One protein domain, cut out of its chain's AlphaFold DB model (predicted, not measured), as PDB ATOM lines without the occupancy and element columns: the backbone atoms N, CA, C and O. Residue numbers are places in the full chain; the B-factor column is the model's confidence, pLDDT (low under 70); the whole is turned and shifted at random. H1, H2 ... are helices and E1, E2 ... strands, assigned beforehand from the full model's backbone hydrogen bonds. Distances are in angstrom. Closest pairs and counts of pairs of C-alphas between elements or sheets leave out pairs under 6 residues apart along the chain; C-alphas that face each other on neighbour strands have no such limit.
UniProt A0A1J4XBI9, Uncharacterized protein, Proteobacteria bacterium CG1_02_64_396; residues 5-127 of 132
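Overview. This is residues 5 to 127 of the 132 residues of an uncharacterized protein of Proteobacteria bacterium CG1_02_64_396 (UniProt A0A1J4XBI9). A twisted antiparallel sheet, E3 E1 E2 E4, wraps round H1, and H2 packs on its other face; the long hairpin of E1 and E2 runs on to one end of a rod. The printed part has 123 residues, with E1 E2 H1 E3 E4 H2 along it. Mixed in class, it is only just compact, close to loose: radius of gyration of the C-alphas 16.3 A, spans 58 by 26 by 22 A.

Arrangement. E1, residues 5 to 23, and E2, residues 27 to 45, form a hairpin; N 8 and O 41 are 2.9 A apart, within hydrogen-bond range. So are N 9 and O 80, 2.8 A, between E1 and E3, residues 75 to 86, and N 36 and O 106, 2.8 A, between E2 and E4, residues 103 to 107. H1, residues 48 to 63, is on the sheet; its closest C-alphas to E2 are Ala 51 and Ala 45, 5.1 A. E2, H1 and E3 form a split strand-helix-strand unit, E1 between its strands, with a right-handed crossover. H2, residues 111 to 126, on the opposite face, lies over E2 at a height of 8.3 A over the sheet, making three layers; the closest C-alphas are Val 40 and Leu 125, 6.3 A. Every O i to N i+4 pair in H1 and H2 is within range.

Along the chain. E1 begins at C-alpha 5 (-24.201, 31.321, 18.145), spans 47.9 A and bends by 59 degrees at residue 14. E2 spans 48.5 A, E3 30.3 A, H1 22.5 A; H2, 20.7 A, ends at C-alpha 126 (-27.719, 25.173, 30.159).

Size, cuts and confidence. The farthest C-alphas, Phe 24 and Pro 89, are 58.1 A apart. The printed part has no cut; links H1 to E3 and E3 to E4 are long. pLDDT is under 70 at residues 21 to 28 and 99 to 100.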
ATOM      1  N   LEU A   5     -23.679  31.202  16.795       95.25
ATOM      2  CA  LEU A   5     -24.201  31.321  18.145       95.25
ATOM      3  C   LEU A   5     -23.493  30.320  19.045       95.25
ATOM      4  O   LEU A   5     -23.353  29.143  18.688       95.25
ATOM      5  N   TYR A   6     -23.092  30.786  20.216       94.88
ATOM      6  CA  TYR A   6     -22.525  29.968  21.269       94.88
ATOM      7  C   TYR A   6     -23.251  30.236  22.580       94.88
ATOM      8  O   TYR A   6     -23.506  31.386  22.934       94.88
ATOM      9  N   SER A   7     -23.510  29.171  23.329       93.81
ATOM     10  CA  SER A   7     -23.846  29.257  24.745       93.81
ATOM     11  C   SER A   7     -22.569  28.992  25.534       93.81
ATOM     12  O   SER A   7     -21.911  27.967  25.331       93.81
ATOM     13  N   VAL A   8     -22.211  29.910  26.429       95.06
ATOM     14  CA  VAL A   8     -20.993  29.836  27.243       95.06
ATOM     15  C   VAL A   8     -21.380  29.815  28.713       95.06
ATOM     16  O   VAL A   8     -21.931  30.787  29.226       95.06
ATOM     17  N   TRP A   9     -21.079  28.716  29.402       95.31
ATOM     18  CA  TRP A   9     -21.224  28.630  30.848       95.31
ATOM     19  C   TRP A   9     -19.947  29.125  31.524       95.31
ATOM     20  O   TRP A   9     -18.889  28.502  31.422       95.31
ATOM     21  N   ILE A  10     -20.057  30.226  32.263       95.25
ATOM     22  CA  ILE A  10     -18.977  30.798  33.062       95.25
ATOM     23  C   ILE A  10     -19.232  30.591  34.559       95.25
ATOM     24  O   ILE A  10     -20.349  30.743  35.059       95.25
ATOM     25  N   GLY A  11     -18.176  30.227  35.282       96.06
ATOM     26  CA  GLY A  11     -18.085  30.381  36.729       96.06
ATOM     27  C   GLY A  11     -17.148  31.535  37.069       96.06
ATOM     28  O   GLY A  11     -16.085  31.651  36.458       96.06
ATOM     29  N   ALA A  12     -17.529  32.364  38.034       96.56
ATOM     30  CA  ALA A  12     -16.642  33.358  38.628       96.56
ATOM     31  C   ALA A  12     -16.601  33.155  40.146       96.56
ATOM     32  O   ALA A  12     -17.638  32.924  40.766       96.56
ATOM     33  N   GLU A  13     -15.412  33.217  40.735       96.75
ATOM     34  CA  GLU A  13     -15.181  33.068  42.176       96.75
ATOM     35  C   GLU A  13     -14.291  34.193  42.711       96.75
ATOM     36  O   GLU A  13     -13.683  34.931  41.936       96.75
ATOM     37  N   ASN A  14     -14.211  34.303  44.040       95.69
ATOM     38  CA  ASN A  14     -13.516  35.368  44.767       95.69
ATOM     39  C   ASN A  14     -14.112  36.766  44.532       95.69
ATOM     40  O   ASN A  14     -13.391  37.758  44.540       95.69
ATOM     41  N   LEU A  15     -15.433  36.866  44.350       95.75
ATOM     42  CA  LEU A  15     -16.123  38.153  44.271       95.75
ATOM     43  C   LEU A  15     -16.392  38.656  45.696       95.75
ATOM     44  O   LEU A  15     -17.218  38.085  46.406       95.75
ATOM     45  N   GLU A  16     -15.707  39.707  46.143       94.94
ATOM     46  CA  GLU A  16     -15.893  40.249  47.492       94.94
ATOM     47  C   GLU A  16     -17.136  41.143  47.546       94.94
ATOM     48  O   GLU A  16     -17.098  42.317  47.180       94.94
ATOM     49  N   VAL A  17     -18.258  40.604  48.020       93.00
ATOM     50  CA  VAL A  17     -19.534  41.328  48.082       93.00
ATOM     51  C   VAL A  17     -19.831  41.765  49.510       93.00
ATOM     52  O   VAL A  17     -19.689  41.007  50.471       93.00
ATOM     53  N   ALA A  18     -20.295  43.003  49.657       89.62
ATOM     54  CA  ALA A  18     -20.747  43.533  50.931       89.62
ATOM     55  C   ALA A  18     -22.217  43.197  51.159       89.62
ATOM     56  O   ALA A  18     -23.101  43.822  50.576       89.62
ATOM     57  N   LEU A  19     -22.487  42.228  52.029       83.62
ATOM     58  CA  LEU A  19     -23.862  41.871  52.359       83.62
ATOM     59  C   LEU A  19     -24.327  42.632  53.606       83.62
ATOM     60  O   LEU A  19     -23.592  42.687  54.603       83.62
ATOM     61  N   PRO A  20     -25.535  43.226  53.583       77.00
ATOM     62  CA  PRO A  20     -26.100  43.858  54.762       77.00
ATOM     63  C   PRO A  20     -26.434  42.784  55.797       77.00
ATOM     64  O   PRO A  20     -27.136  41.813  55.510       77.00
ATOM     65  N   ARG A  21     -25.963  42.970  57.028       68.25
ATOM     66  CA  ARG A  21     -26.344  42.149  58.174       68.25
ATOM     67  C   ARG A  21     -26.985  43.045  59.224       68.25
ATOM     68  O   ARG A  21     -26.537  44.161  59.473       68.25
ATOM     69  N   ARG A  22     -28.066  42.559  59.831       59.22
ATOM     70  CA  ARG A  22     -28.707  43.227  60.967       59.22
ATOM     71  C   ARG A  22     -28.144  42.628  62.252       59.22
ATOM     72  O   ARG A  22     -28.295  41.427  62.468       59.22
ATOM     73  N   LEU A  23     -27.494  43.438  63.090       56.34
ATOM     74  CA  LEU A  23     -27.192  43.059  64.476       56.34
ATOM     75  C   LEU A  23     -28.301  43.652  65.334       56.34
ATOM     76  O   LEU A  23     -28.596  44.842  65.212       56.34
ATOM     77  N   PHE A  24     -28.924  42.819  66.166       60.69
ATOM     78  CA  PHE A  24     -29.936  43.238  67.140       60.69
ATOM     79  C   PHE A  24     -31.077  44.101  66.568       60.69
ATOM     80  O   PHE A  24     -31.651  44.912  67.276       60.69
ATOM     81  N   GLY A  25     -31.417  43.951  65.283       61.44
ATOM     82  CA  GLY A  25     -32.560  44.629  64.663       61.44
ATOM     83  C   GLY A  25     -32.406  46.127  64.363       61.44
ATOM     84  O   GLY A  25     -33.295  46.657  63.705       61.44
ATOM     85  N   VAL A  26     -31.313  46.797  64.764       59.88
ATOM     86  CA  VAL A  26     -31.226  48.276  64.685       59.88
ATOM     87  C   VAL A  26     -29.994  48.815  63.944       59.88
ATOM     88  O   VAL A  26     -30.077  49.889  63.356       59.88
ATOM     89  N   ILE A  27     -28.866  48.092  63.892       59.28
ATOM     90  CA  ILE A  27     -27.627  48.617  63.282       59.28
ATOM     91  C   ILE A  27     -27.333  47.887  61.961       59.28
ATOM     92  O   ILE A  27     -27.026  46.687  61.992       59.28
ATOM     93  N   PRO A  28     -27.419  48.567  60.797       62.66
ATOM     94  CA  PRO A  28     -26.976  48.000  59.533       62.66
ATOM     95  C   PRO A  28     -25.447  48.029  59.487       62.66
ATOM     96  O   PRO A  28     -24.838  49.092  59.414       62.66
ATOM     97  N   PHE A  29     -24.815  46.858  59.511       73.19
ATOM     98  CA  PHE A  29     -23.386  46.736  59.240       73.19
ATOM     99  C   PHE A  29     -23.179  45.813  58.041       73.19
ATOM    100  O   PHE A  29     -23.885  44.818  57.863       73.19
ATOM    101  N   THR A  30     -22.225  46.161  57.180       80.69
ATOM    102  CA  THR A  30     -21.871  45.334  56.023       80.69
ATOM    103  C   THR A  30     -20.712  44.426  56.383       80.69
ATOM    104  O   THR A  30     -19.693  44.915  56.873       80.69
ATOM    105  N   ARG A  31     -20.829  43.130  56.096       82.44
ATOM    106  CA  ARG A  31     -19.696  42.202  56.175       82.44
ATOM    107  C   ARG A  31     -19.224  41.868  54.754       82.44
ATOM    108  O   ARG A  31     -20.083  41.582  53.918       82.44
ATOM    109  N   PRO A  32     -17.909  41.890  54.476       86.88
ATOM    110  CA  PRO A  32     -17.384  41.342  53.234       86.88
ATOM    111  C   PRO A  32     -17.563  39.819  53.227       86.88
ATOM    112  O   PRO A  32     -17.244  39.136  54.206       86.88
ATOM    113  N   VAL A  33     -18.113  39.298  52.138       92.06
ATOM    114  CA  VAL A  33     -18.335  37.869  51.916       92.06
ATOM    115  C   VAL A  33     -17.756  37.509  50.557       92.06
ATOM    116  O   VAL A  33     -18.077  38.150  49.558       92.06
ATOM    117  N   ALA A  34     -16.910  36.480  50.523       94.62
ATOM    118  CA  ALA A  34     -16.439  35.906  49.273       94.62
ATOM    119  C   ALA A  34     -17.590  35.138  48.615       94.62
ATOM    120  O   ALA A  34     -18.104  34.154  49.158       94.62
ATOM    121  N   MET A  35     -18.008  35.613  47.452       96.75
ATOM    122  CA  MET A  35     -19.078  35.040  46.655       96.75
ATOM    123  C   MET A  35     -18.504  34.395  45.396       96.75
ATOM    124  O   MET A  35     -17.450  34.780  44.889       96.75
ATOM    125  N   GLY A  36     -19.239  33.419  44.884       96.62
ATOM    126  CA  GLY A  36     -19.106  32.931  43.525       96.62
ATOM    127  C   GLY A  36     -20.435  33.028  42.790       96.62
ATOM    128  O   GLY A  36     -21.496  33.236  43.392       96.62
ATOM    129  N   LEU A  37     -20.384  32.871  41.474       95.56
ATOM    130  CA  LEU A  37     -21.567  32.782  40.636       95.56
ATOM    131  C   LEU A  37     -21.362  31.813  39.477       95.56
ATOM    132  O   LEU A  37     -20.248  31.591  39.002       95.56
ATOM    133  N   HIS A  38     -22.477  31.269  39.005       95.56
ATOM    134  CA  HIS A  38     -22.569  30.550  37.741       95.56
ATOM    135  C   HIS A  38     -23.498  31.295  36.792       95.56
ATOM    136  O   HIS A  38     -24.555  31.764  37.211       95.56
ATOM    137  N   ALA A  39     -23.135  31.347  35.517       93.06
ATOM    138  CA  ALA A  39     -23.887  32.059  34.500       93.06
ATOM    139  C   ALA A  39     -23.786  31.395  33.132       93.06
ATOM    140  O   ALA A  39     -22.773  30.773  32.825       93.06
ATOM    141  N   VAL A  40     -24.810  31.577  32.300       92.94
ATOM    142  CA  VAL A  40     -24.786  31.172  30.891       92.94
ATOM    143  C   VAL A  40     -25.043  32.404  30.038       92.94
ATOM    144  O   VAL A  40     -26.097  33.021  30.161       92.94
ATOM    145  N   VAL A  41     -24.087  32.738  29.174       92.88
ATOM    146  CA  VAL A  41     -24.175  33.872  28.247       92.88
ATOM    147  C   VAL A  41     -24.323  33.327  26.832       92.88
ATOM    148  O   VAL A  41     -23.589  32.416  26.435       92.88
ATOM    149  N   LYS A  42     -25.273  33.869  26.067       92.88
ATOM    150  CA  LYS A  42     -25.387  33.596  24.630       92.88
ATOM    151  C   LYS A  42     -24.632  34.660  23.856       92.88
ATOM    152  O   LYS A  42     -24.927  35.842  23.993       92.88
ATOM    153  N   VAL A  43     -23.694  34.230  23.026       94.44
ATOM    154  CA  VAL A  43     -22.811  35.120  22.274       94.44
ATOM    155  C   VAL A  43     -22.825  34.770  20.794       94.44
ATOM    156  O   VAL A  43     -22.877  33.599  20.415       94.44
ATOM    157  N   ALA A  44     -22.750  35.790  19.946       96.12
ATOM    158  CA  ALA A  44     -22.330  35.630  18.566       96.12
ATOM    159  C   ALA A  44     -20.816  35.808  18.483       96.12
ATOM    160  O   ALA A  44     -20.272  36.790  18.985       96.12
ATOM    161  N   ALA A  45     -20.138  34.870  17.833       97.12
ATOM    162  CA  ALA A  45     -18.695  34.915  17.639       97.12
ATOM    163  C   ALA A  45     -18.286  34.175  16.364       97.12
ATOM    164  O   ALA A  45     -19.051  33.380  15.813       97.12
ATOM    165  N   VAL A  46     -17.070  34.433  15.889       96.75
ATOM    166  CA  VAL A  46     -16.473  33.727  14.746       96.75
ATOM    167  C   VAL A  46     -16.039  32.318  15.135       96.75
ATOM    168  O   VAL A  46     -16.187  31.382  14.349       96.75
ATOM    169  N   ASP A  47     -15.525  32.162  16.353       96.19
ATOM    170  CA  ASP A  47     -14.977  30.914  16.864       96.19
ATOM    171  C   ASP A  47     -15.206  30.775  18.388       96.19
ATOM    172  O   ASP A  47     -15.621  31.732  19.055       96.19
ATOM    173  N   PRO A  48     -14.950  29.585  18.968       96.62
ATOM    174  CA  PRO A  48     -15.134  29.340  20.398       96.62
ATOM    175  C   PRO A  48     -14.270  30.209  21.320       96.62
ATOM    176  O   PRO A  48     -14.666  30.474  22.455       96.62
ATOM    177  N   ARG A  49     -13.085  30.638  20.873       97.12
ATOM    178  CA  ARG A  49     -12.188  31.459  21.691       97.12
ATOM    179  C   ARG A  49     -12.756  32.866  21.826       97.12
ATOM    180  O   ARG A  49     -12.884  33.350  22.946       97.12
ATOM    181  N   GLN A  50     -13.173  33.470  20.715       97.19
ATOM    182  CA  GLN A  50     -13.832  34.772  20.740       97.19
ATOM    183  C   GLN A  50     -15.138  34.715  21.546       97.19
ATOM    184  O   GLN A  50     -15.432  35.638  22.297       97.19
ATOM    185  N   ALA A  51     -15.896  33.617  21.462       96.38
ATOM    186  CA  ALA A  51     -17.085  33.424  22.294       96.38
ATOM    187  C   ALA A  51     -16.758  33.458  23.799       96.38
ATOM    188  O   ALA A  51     -17.451  34.118  24.574       96.38
ATOM    189  N   ALA A  52     -15.691  32.769  24.215       97.00
ATOM    190  CA  ALA A  52     -15.229  32.769  25.599       97.00
ATOM    191  C   ALA A  52     -14.758  34.157  26.068       97.00
ATOM    192  O   ALA A  52     -15.058  34.541  27.197       97.00
ATOM    193  N   GLU A  53     -14.035  34.895  25.224       96.88
ATOM    194  CA  GLU A  53     -13.567  36.257  25.515       96.88
ATOM    195  C   GLU A  53     -14.754  37.219  25.682       96.88
ATOM    196  O   GLU A  53     -14.910  37.807  26.751       96.88
ATOM    197  N   VAL A  54     -15.673  37.258  24.711       95.50
ATOM    198  CA  VAL A  54     -16.888  38.094  24.761       95.50
ATOM    199  C   VAL A  54     -17.734  37.786  25.995       95.50
ATOM    200  O   VAL A  54     -18.226  38.695  26.662       95.50
ATOM    201  N   ALA A  55     -17.909  36.509  26.338       94.69
ATOM    202  CA  ALA A  55     -18.705  36.128  27.498       94.69
ATOM    203  C   ALA A  55     -18.042  36.553  28.827       94.69
ATOM    204  O   ALA A  55     -18.742  36.963  29.754       94.69
ATOM    205  N   ARG A  56     -16.702  36.512  28.926       95.25
ATOM    206  CA  ARG A  56     -15.960  37.040  30.088       95.25
ATOM    207  C   ARG A  56     -16.096  38.557  30.191       95.25
ATOM    208  O   ARG A  56     -16.380  39.055  31.275       95.25
ATOM    209  N   GLU A  57     -15.922  39.270  29.080       94.38
ATOM    210  CA  GLU A  57     -16.071  40.729  29.020       94.38
ATOM    211  C   GLU A  57     -17.481  41.164  29.420       94.38
ATOM    212  O   GLU A  57     -17.629  42.070  30.235       94.38
ATOM    213  N   THR A  58     -18.506  40.459  28.930       92.88
ATOM    214  CA  THR A  58     -19.913  40.697  29.294       92.88
ATOM    215  C   THR A  58     -20.126  40.522  30.800       92.88
ATOM    216  O   THR A  58     -20.704  41.384  31.456       92.88
ATOM    217  N   LEU A  59     -19.591  39.442  31.385       92.50
ATOM    218  CA  LEU A  59     -19.689  39.194  32.826       92.50
ATOM    219  C   LEU A  59     -19.034  40.306  33.653       92.50
ATOM    220  O   LEU A  59     -19.594  40.727  34.666       92.50
ATOM    221  N   VAL A  60     -17.859  40.777  33.236       93.19
ATOM    222  CA  VAL A  60     -17.160  41.874  33.916       93.19
ATOM    223  C   VAL A  60     -17.937  43.181  33.767       93.19
ATOM    224  O   VAL A  60     -18.161  43.854  34.769       93.19
ATOM    225  N   ALA A  61     -18.393  43.519  32.561       91.81
ATOM    226  CA  ALA A  61     -19.147  44.744  32.303       91.81
ATOM    227  C   ALA A  61     -20.416  44.837  33.169       91.81
ATOM    228  O   ALA A  61     -20.670  45.878  33.779       91.81
ATOM    229  N   ASP A  62     -21.158  43.736  33.299       90.12
ATOM    230  CA  ASP A  62     -22.441  43.730  34.012       90.12
ATOM    231  C   ASP A  62     -22.280  43.680  35.539       90.12
ATOM    232  O   ASP A  62     -23.088  44.259  36.282       90.12
ATOM    233  N   PHE A  63     -21.226  43.017  36.032       88.94
ATOM    234  CA  PHE A  63     -21.059  42.760  37.462       88.94
ATOM    235  C   PHE A  63     -19.928  43.515  38.152       88.94
ATOM    236  O   PHE A  63     -19.937  43.526  39.378       88.94
ATOM    237  N   ALA A  64     -19.014  44.204  37.459       90.19
ATOM    238  CA  ALA A  64     -17.883  44.912  38.094       90.19
ATOM    239  C   ALA A  64     -18.298  45.927  39.169       90.19
ATOM    240  O   ALA A  64     -17.517  46.241  40.059       90.19
ATOM    241  N   ARG A  65     -19.542  46.414  39.121       90.19
ATOM    242  CA  ARG A  65     -20.104  47.341  40.112       90.19
ATOM    243  C   ARG A  65     -20.589  46.694  41.417       90.19
ATOM    244  O   ARG A  65     -20.949  47.430  42.331       90.19
ATOM    245  N   ILE A  66     -20.698  45.362  41.490       90.75
ATOM    246  CA  ILE A  66     -21.249  44.663  42.666       90.75
ATOM    247  C   ILE A  66     -20.145  44.285  43.666       90.75
ATOM    248  O   ILE A  66     -20.283  44.632  44.844       90.75
ATOM    249  N   PRO A  67     -19.067  43.580  43.268       92.19
ATOM    250  CA  PRO A  67     -17.966  43.284  44.173       92.19
ATOM    251  C   PRO A  67     -17.138  44.533  44.466       92.19
ATOM    252  O   PRO A  67     -17.088  45.478  43.685       92.19
ATOM    253  N   ARG A  68     -16.472  44.526  45.617       92.25
ATOM    254  CA  ARG A  68     -15.560  45.590  46.047       92.25
ATOM    255  C   ARG A  68     -14.167  45.448  45.449       92.25
ATOM    256  O   ARG A  68     -13.479  46.451  45.278       92.25
ATOM    257  N   ASN A  69     -13.744  44.214  45.197       93.81
ATOM    258  CA  ASN A  69     -12.457  43.906  44.591       93.81
ATOM    259  C   ASN A  69     -12.533  43.993  43.067       93.81
ATOM    260  O   ASN A  69     -13.613  43.908  42.473       93.81
ATOM    261  N   ARG A  70     -11.378  44.186  42.434       93.69
ATOM    262  CA  ARG A  70     -11.338  44.454  41.001       93.69
ATOM    263  C   ARG A  70     -11.518  43.160  40.198       93.69
ATOM    264  O   ARG A  70     -11.206  42.089  40.717       93.69
ATOM    265  N   PRO A  71     -11.984  43.232  38.939       93.69
ATOM    266  CA  PRO A  71     -12.145  42.051  38.092       93.69
ATOM    267  C   PRO A  71     -10.875  41.208  37.921       93.69
ATOM    268  O   PRO A  71     -10.979  40.003  37.705       93.69
ATOM    269  N   GLU A  72      -9.684  41.804  38.047       94.19
ATOM    270  CA  GLU A  72      -8.406  41.085  37.966       94.19
ATOM    271  C   GLU A  72      -8.181  40.128  39.148       94.19
ATOM    272  O   GLU A  72      -7.430  39.163  39.021       94.19
ATOM    273  N   ASP A  73      -8.858  40.365  40.277       94.81
ATOM    274  CA  ASP A  73      -8.802  39.516  41.470       94.81
ATOM    275  C   ASP A  73      -9.794  38.338  41.393       94.81
ATOM    276  O   ASP A  73      -9.813  37.465  42.268       94.81
ATOM    277  N   TRP A  74     -10.661  38.309  40.375       95.75
ATOM    278  CA  TRP A  74     -11.688  37.282  40.227       95.75
ATOM    279  C   TRP A  74     -11.132  36.050  39.517       95.75
ATOM    280  O   TRP A  74     -10.438  36.129  38.502       95.75
ATOM    281  N   THR A  75     -11.543  34.871  39.972       96.56
ATOM    282  CA  THR A  75     -11.236  33.620  39.273       96.56
ATOM    283  C   THR A  75     -12.349  33.316  38.280       96.56
ATOM    284  O   THR A  75     -13.357  32.712  38.646       96.56
ATOM    285  N   ILE A  76     -12.179  33.725  37.020       96.00
ATOM    286  CA  ILE A  76     -13.171  33.505  35.953       96.00
ATOM    287  C   ILE A  76     -12.776  32.306  35.083       96.00
ATOM    288  O   ILE A  76     -11.720  32.291  34.441       96.00
ATOM    289  N   GLN A  77     -13.658  31.309  35.014       96.12
ATOM    290  CA  GLN A  77     -13.456  30.073  34.261       96.12
ATOM    291  C   GLN A  77     -14.635  29.790  33.335       96.12
ATOM    292  O   GLN A  77     -15.789  29.762  33.765       96.12
ATOM    293  N   VAL A  78     -14.338  29.500  32.069       96.31
ATOM    294  CA  VAL A  78     -15.313  28.882  31.165       96.31
ATOM    295  C   VAL A  78     -15.406  27.410  31.542       96.31
ATOM    296  O   VAL A  78     -14.414  26.689  31.476       96.31
ATOM    297  N   ARG A  79     -16.586  26.994  31.994       95.25
ATOM    298  CA  ARG A  79     -16.868  25.630  32.451       95.25
ATOM    299  C   ARG A  79     -17.214  24.746  31.265       95.25
ATOM    300  O   ARG A  79     -16.617  23.693  31.084       95.25
ATOM    301  N   GLU A  80     -18.154  25.217  30.456       95.00
ATOM    302  CA  GLU A  80     -18.616  24.551  29.248       95.00
ATOM    303  C   GLU A  80     -18.910  25.591  28.167       95.00
ATOM    304  O   GLU A  80     -19.278  26.735  28.448       95.00
ATOM    305  N   LEU A  81     -18.747  25.180  26.914       95.31
ATOM    306  CA  LEU A  81     -19.038  25.989  25.742       95.31
ATOM    307  C   LEU A  81     -19.618  25.074  24.675       95.31
ATOM    308  O   LEU A  81     -19.047  24.025  24.377       95.31
ATOM    309  N   ARG A  82     -20.733  25.487  24.072       94.38
ATOM    310  CA  ARG A  82     -21.320  24.775  22.937       94.38
ATOM    311  C   ARG A  82     -21.676  25.732  21.815       94.38
ATOM    312  O   ARG A  82     -22.028  26.883  22.057       94.38
ATOM    313  N   ARG A  83     -21.595  25.228  20.587       95.25
ATOM    314  CA  ARG A  83     -22.082  25.917  19.393       95.25
ATOM    315  C   ARG A  83     -23.552  25.570  19.202       95.25
ATOM    316  O   ARG A  83     -23.877  24.400  19.029       95.25
ATOM    317  N   ASP A  84     -24.409  26.581  19.199       91.94
ATOM    318  CA  ASP A  84     -25.857  26.412  19.035       91.94
ATOM    319  C   ASP A  84     -26.285  26.481  17.558       91.94
ATOM    320  O   ASP A  84     -27.363  26.016  17.201       91.94
ATOM    321  N   GLY A  85     -25.447  27.045  16.681       93.56
ATOM    322  CA  GLY A  85     -25.711  27.099  15.242       93.56
ATOM    323  C   GLY A  85     -25.096  28.315  14.560       93.56
ATOM    324  O   GLY A  85     -24.207  28.970  15.106       93.56
ATOM    325  N   ALA A  86     -25.558  28.613  13.347       94.62
ATOM    326  CA  ALA A  86     -25.222  29.856  12.658       94.62
ATOM    327  C   ALA A  86     -25.982  31.036  13.286       94.62
ATOM    328  O   ALA A  86     -27.145  30.895  13.665       94.62
ATOM    329  N   ALA A  87     -25.338  32.198  13.385       92.81
ATOM    330  CA  ALA A  87     -26.022  33.416  13.797       92.81
ATOM    331  C   ALA A  87     -26.980  33.896  12.689       92.81
ATOM    332  O   ALA A  87     -26.604  33.876  11.511       92.81
ATOM    333  N   PRO A  88     -28.204  34.339  13.035       90.12
ATOM    334  CA  PRO A  88     -29.100  35.008  12.101       90.12
ATOM    335  C   PRO A  88     -28.435  36.201  11.387       90.12
ATOM    336  O   PRO A  88     -27.651  36.913  12.016       90.12
ATOM    337  N   PRO A  89     -28.800  36.509  10.126       88.25
ATOM    338  CA  PRO A  89     -28.220  37.627   9.365       88.25
ATOM    339  C   PRO A  89     -28.418  39.017   9.995       88.25
ATOM    340  O   PRO A  89     -27.765  39.984   9.605       88.25
ATOM    341  N   THR A  90     -29.346  39.140  10.945       90.50
ATOM    342  CA  THR A  90     -29.586  40.364  11.717       90.50
ATOM    343  C   THR A  90     -28.445  40.675  12.685       90.50
ATOM    344  O   THR A  90     -28.217  41.844  12.988       90.50
ATOM    345  N   ILE A  91     -27.691  39.664  13.126       89.69
ATOM    346  CA  ILE A  91     -26.512  39.837  13.973       89.69
ATOM    347  C   ILE A  91     -25.302  40.040  13.067       89.69
ATOM    348  O   ILE A  91     -24.809  39.113  12.426       89.69
ATOM    349  N   ARG A  92     -24.837  41.287  13.001       86.75
ATOM    350  CA  ARG A  92     -23.767  41.702  12.080       86.75
ATOM    351  C   ARG A  92     -22.378  41.729  12.714       86.75
ATOM    352  O   ARG A  92     -21.394  41.745  11.979       86.75
ATOM    353  N   SER A  93     -22.304  41.699  14.043       90.88
ATOM    354  CA  SER A  93     -21.058  41.803  14.803       90.88
ATOM    355  C   SER A  93     -21.019  40.784  15.944       90.88
ATOM    356  O   SER A  93     -22.080  40.428  16.463       90.88
ATOM    357  N   PRO A  94     -19.822  40.312  16.343       92.81
ATOM    358  CA  PRO A  94     -19.654  39.551  17.574       92.81
ATOM    359  C   PRO A  94     -20.161  40.325  18.795       92.81
ATOM    360  O   PRO A  94     -20.056  41.551  18.835       92.81
ATOM    361  N   GLY A  95     -20.677  39.611  19.791       92.50
ATOM    362  CA  GLY A  95     -21.185  40.221  21.020       92.50
ATOM    363  C   GLY A  95     -22.141  39.317  21.792       92.50
ATOM    364  O   GLY A  95     -22.587  38.285  21.281       92.50
ATOM    365  N   SER A  96     -22.453  39.707  23.031       88.06
ATOM    366  CA  SER A  96     -23.565  39.119  23.784       88.06
ATOM    367  C   SER A  96     -24.892  39.426  23.090       88.06
ATOM    368  O   SER A  96     -25.053  40.478  22.475       88.06
ATOM    369  N   LEU A  97     -25.829  38.482  23.153       82.62
ATOM    370  CA  LEU A  97     -27.101  38.540  22.424       82.62
ATOM    371  C   LEU A  97     -28.320  38.781  23.309       82.62
ATOM    372  O   LEU A  97     -29.444  38.743  22.813       82.62
ATOM    373  N   GLY A  98     -28.120  39.001  24.604       71.50
ATOM    374  CA  GLY A  98     -29.204  39.341  25.512       71.50
ATOM    375  C   GLY A  98     -28.688  40.018  26.768       71.50
ATOM    376  O   GLY A  98     -27.643  39.633  27.294       71.50
ATOM    377  N   ASP A  99     -29.471  40.979  27.247       62.31
ATOM    378  CA  ASP A  99     -29.245  41.694  28.507       62.31
ATOM    379  C   ASP A  99     -29.882  40.942  29.701       62.31
ATOM    380  O   ASP A  99     -29.630  41.248  30.863       62.31
ATOM    381  N   ASP A 100     -30.679  39.904  29.413       61.53
ATOM    382  CA  ASP A 100     -31.557  39.211  30.367       61.53
ATOM    383  C   ASP A 100     -30.930  37.928  30.941       61.53
ATOM    384  O   ASP A 100     -31.626  37.022  31.418       61.53
ATOM    385  N   TRP A 101     -29.612  37.775  30.833       71.44
ATOM    386  CA  TRP A 101     -28.952  36.565  31.303       71.44
ATOM    387  C   TRP A 101     -28.867  36.555  32.835       71.44
ATOM    388  O   TRP A 101     -28.584  37.553  33.493       71.44
ATOM    389  N   ALA A 102     -29.153  35.398  33.434       70.19
ATOM    390  CA  ALA A 102     -29.214  35.253  34.884       70.19
ATOM    391  C   ALA A 102     -27.926  34.634  35.442       70.19
ATOM    392  O   ALA A 102     -27.428  33.626  34.932       70.19
ATOM    393  N   ALA A 103     -27.439  35.192  36.551       87.00
ATOM    394  CA  ALA A 103     -26.355  34.628  37.347       87.00
ATOM    395  C   ALA A 103     -26.887  34.033  38.658       87.00
ATOM    396  O   ALA A 103     -27.653  34.657  39.395       87.00
ATOM    397  N   ALA A 104     -26.456  32.816  38.978       93.00
ATOM    398  CA  ALA A 104     -26.793  32.126  40.213       93.00
ATOM    399  C   ALA A 104     -25.664  32.286  41.237       93.00
ATOM    400  O   ALA A 104     -24.657  31.578  41.183       93.00
ATOM    401  N   TRP A 105     -25.859  33.203  42.182       94.62
ATOM    402  CA  TRP A 105     -24.885  33.546  43.217       94.62
ATOM    403  C   TRP A 105     -24.903  32.571  44.400       94.62
ATOM    404  O   TRP A 105     -25.966  32.105  44.837       94.62
ATOM    405  N   TYR A 106     -23.722  32.304  44.955       94.88
ATOM    406  CA  TYR A 106     -23.522  31.496  46.155       94.88
ATOM    407  C   TYR A 106     -22.397  32.066  47.030       94.88
ATOM    408  O   TYR A 106     -21.423  32.600  46.500       94.88
ATOM    409  N   PRO A 107     -22.495  31.944  48.361       95.00
ATOM    410  CA  PRO A 107     -21.368  32.219  49.240       95.00
ATOM    411  C   PRO A 107     -20.347  31.073  49.153       95.00
ATOM    412  O   PRO A 107     -20.718  29.899  49.080       95.00
ATOM    413  N   MET A 108     -19.056  31.404  49.096       94.94
ATOM    414  CA  MET A 108     -17.992  30.412  48.875       94.94
ATOM    415  C   MET A 108     -17.702  29.533  50.094       94.94
ATOM    416  O   MET A 108     -17.156  28.442  49.941       94.94
ATOM    417  N   ASP A 109     -18.088  29.979  51.288       93.31
ATOM    418  CA  ASP A 109     -17.996  29.209  52.531       93.31
ATOM    419  C   ASP A 109     -19.126  28.171  52.687       93.31
ATOM    420  O   ASP A 109     -19.101  27.382  53.631       93.31
ATOM    421  N   ASP A 110     -20.071  28.103  51.737       93.56
ATOM    422  CA  ASP A 110     -21.123  27.084  51.676       93.56
ATOM    423  C   ASP A 110     -20.998  26.203  50.408       93.56
ATOM    424  O   ASP A 110     -21.581  26.486  49.350       93.56
ATOM    425  N   PRO A 111     -20.299  25.055  50.502       93.25
ATOM    426  CA  PRO A 111     -20.185  24.104  49.397       93.25
ATOM    427  C   PRO A 111     -21.530  23.534  48.923       93.25
ATOM    428  O   PRO A 111     -21.658  23.109  47.769       93.25
ATOM    429  N   LYS A 112     -22.549  23.486  49.793       95.56
ATOM    430  CA  LYS A 112     -23.890  23.017  49.423       95.56
ATOM    431  C   LYS A 112     -24.594  24.070  48.574       95.56
ATOM    432  O   LYS A 112     -25.216  23.695  47.578       95.56
ATOM    433  N   ALA A 113     -24.458  25.352  48.910       92.94
ATOM    434  CA  ALA A 113     -24.960  26.442  48.081       92.94
ATOM    435  C   ALA A 113     -24.313  26.425  46.692       92.94
ATOM    436  O   ALA A 113     -25.047  26.451  45.705       92.94
ATOM    437  N   LYS A 114     -22.982  26.270  46.602       94.75
ATOM    438  CA  LYS A 114     -22.268  26.140  45.318       94.75
ATOM    439  C   LYS A 114     -22.860  25.034  44.440       94.75
ATOM    440  O   LYS A 114     -23.329  25.306  43.338       94.75
ATOM    441  N   ARG A 115     -22.939  23.799  44.956       94.19
ATOM    442  CA  ARG A 115     -23.506  22.652  44.215       94.19
ATOM    443  C   ARG A 115     -24.965  22.865  43.806       94.19
ATOM    444  O   ARG A 115     -25.364  22.490  42.703       94.19
ATOM    445  N   ASN A 116     -25.773  23.456  44.687       94.44
ATOM    446  CA  ASN A 116     -27.169  23.762  44.384       94.44
ATOM    447  C   ASN A 116     -27.269  24.776  43.233       94.44
ATOM    448  O   ASN A 116     -27.974  24.528  42.258       94.44
ATOM    449  N   ARG A 117     -26.514  25.880  43.288       93.69
ATOM    450  CA  ARG A 117     -26.511  26.885  42.214       93.69
ATOM    451  C   ARG A 117     -25.998  26.326  40.897       93.69
ATOM    452  O   ARG A 117     -26.610  26.598  39.870       93.69
ATOM    453  N   GLU A 118     -24.966  25.488  40.930       93.69
ATOM    454  CA  GLU A 118     -24.499  24.765  39.747       93.69
ATOM    455  C   GLU A 118     -25.614  23.903  39.134       93.69
ATOM    456  O   GLU A 118     -25.857  23.972  37.932       93.69
ATOM    457  N   THR A 119     -26.349  23.151  39.961       92.44
ATOM    458  CA  THR A 119     -27.481  22.317  39.512       92.44
ATOM    459  C   THR A 119     -28.600  23.159  38.900       92.44
ATOM    460  O   THR A 119     -29.165  22.790  37.871       92.44
ATOM    461  N   VAL A 120     -28.923  24.300  39.516       90.12
ATOM    462  CA  VAL A 120     -29.944  25.225  39.010       90.12
ATOM    463  C   VAL A 120     -29.540  25.782  37.648       90.12
ATOM    464  O   VAL A 120     -30.355  25.749  36.729       90.12
ATOM    465  N   VAL A 121     -28.301  26.259  37.502       90.81
ATOM    466  CA  VAL A 121     -27.807  26.797  36.225       90.81
ATOM    467  C   VAL A 121     -27.787  25.718  35.157       90.81
ATOM    468  O   VAL A 121     -28.291  25.954  34.060       90.81
ATOM    469  N   ARG A 122     -27.310  24.516  35.493       91.69
ATOM    470  CA  ARG A 122     -27.299  23.384  34.567       91.69
ATOM    471  C   ARG A 122     -28.691  23.091  34.021       91.69
ATOM    472  O   ARG A 122     -28.908  23.164  32.819       91.69
ATOM    473  N   ARG A 123     -29.656  22.852  34.909       88.75
ATOM    474  CA  ARG A 123     -31.007  22.441  34.510       88.75
ATOM    475  C   ARG A 123     -31.799  23.549  33.830       88.75
ATOM    476  O   ARG A 123     -32.562  23.285  32.912       88.75
ATOM    477  N   ARG A 124     -31.687  24.787  34.322       84.00
ATOM    478  CA  ARG A 124     -32.553  25.884  33.862       84.00
ATOM    479  C   ARG A 124     -31.970  26.662  32.697       84.00
ATOM    480  O   ARG A 124     -32.723  27.068  31.821       84.00
ATOM    481  N   LEU A 125     -30.661  26.900  32.711       82.88
ATOM    482  CA  LEU A 125     -30.007  27.810  31.770       82.88
ATOM    483  C   LEU A 125     -29.184  27.064  30.717       82.88
ATOM    484  O   LEU A 125     -29.111  27.520  29.580       82.88
ATOM    485  N   TRP A 126     -28.584  25.923  31.071       87.25
ATOM    486  CA  TRP A 126     -27.719  25.173  30.159       87.25
ATOM    487  C   TRP A 126     -28.479  24.129  29.340       87.25
ATOM    488  O   TRP A 126     -28.481  24.189  28.114       87.25
ATOM    489  N   GLU A 127     -29.164  23.192  29.988       85.94
ATOM    490  CA  GLU A 127     -29.871  22.082  29.326       85.94
ATOM    491  C   GLU A 127     -31.138  22.546  28.582       85.94
ATOM    492  O   GLU A 127     -31.643  21.834  27.719       85.94
TER     493      GLU A 127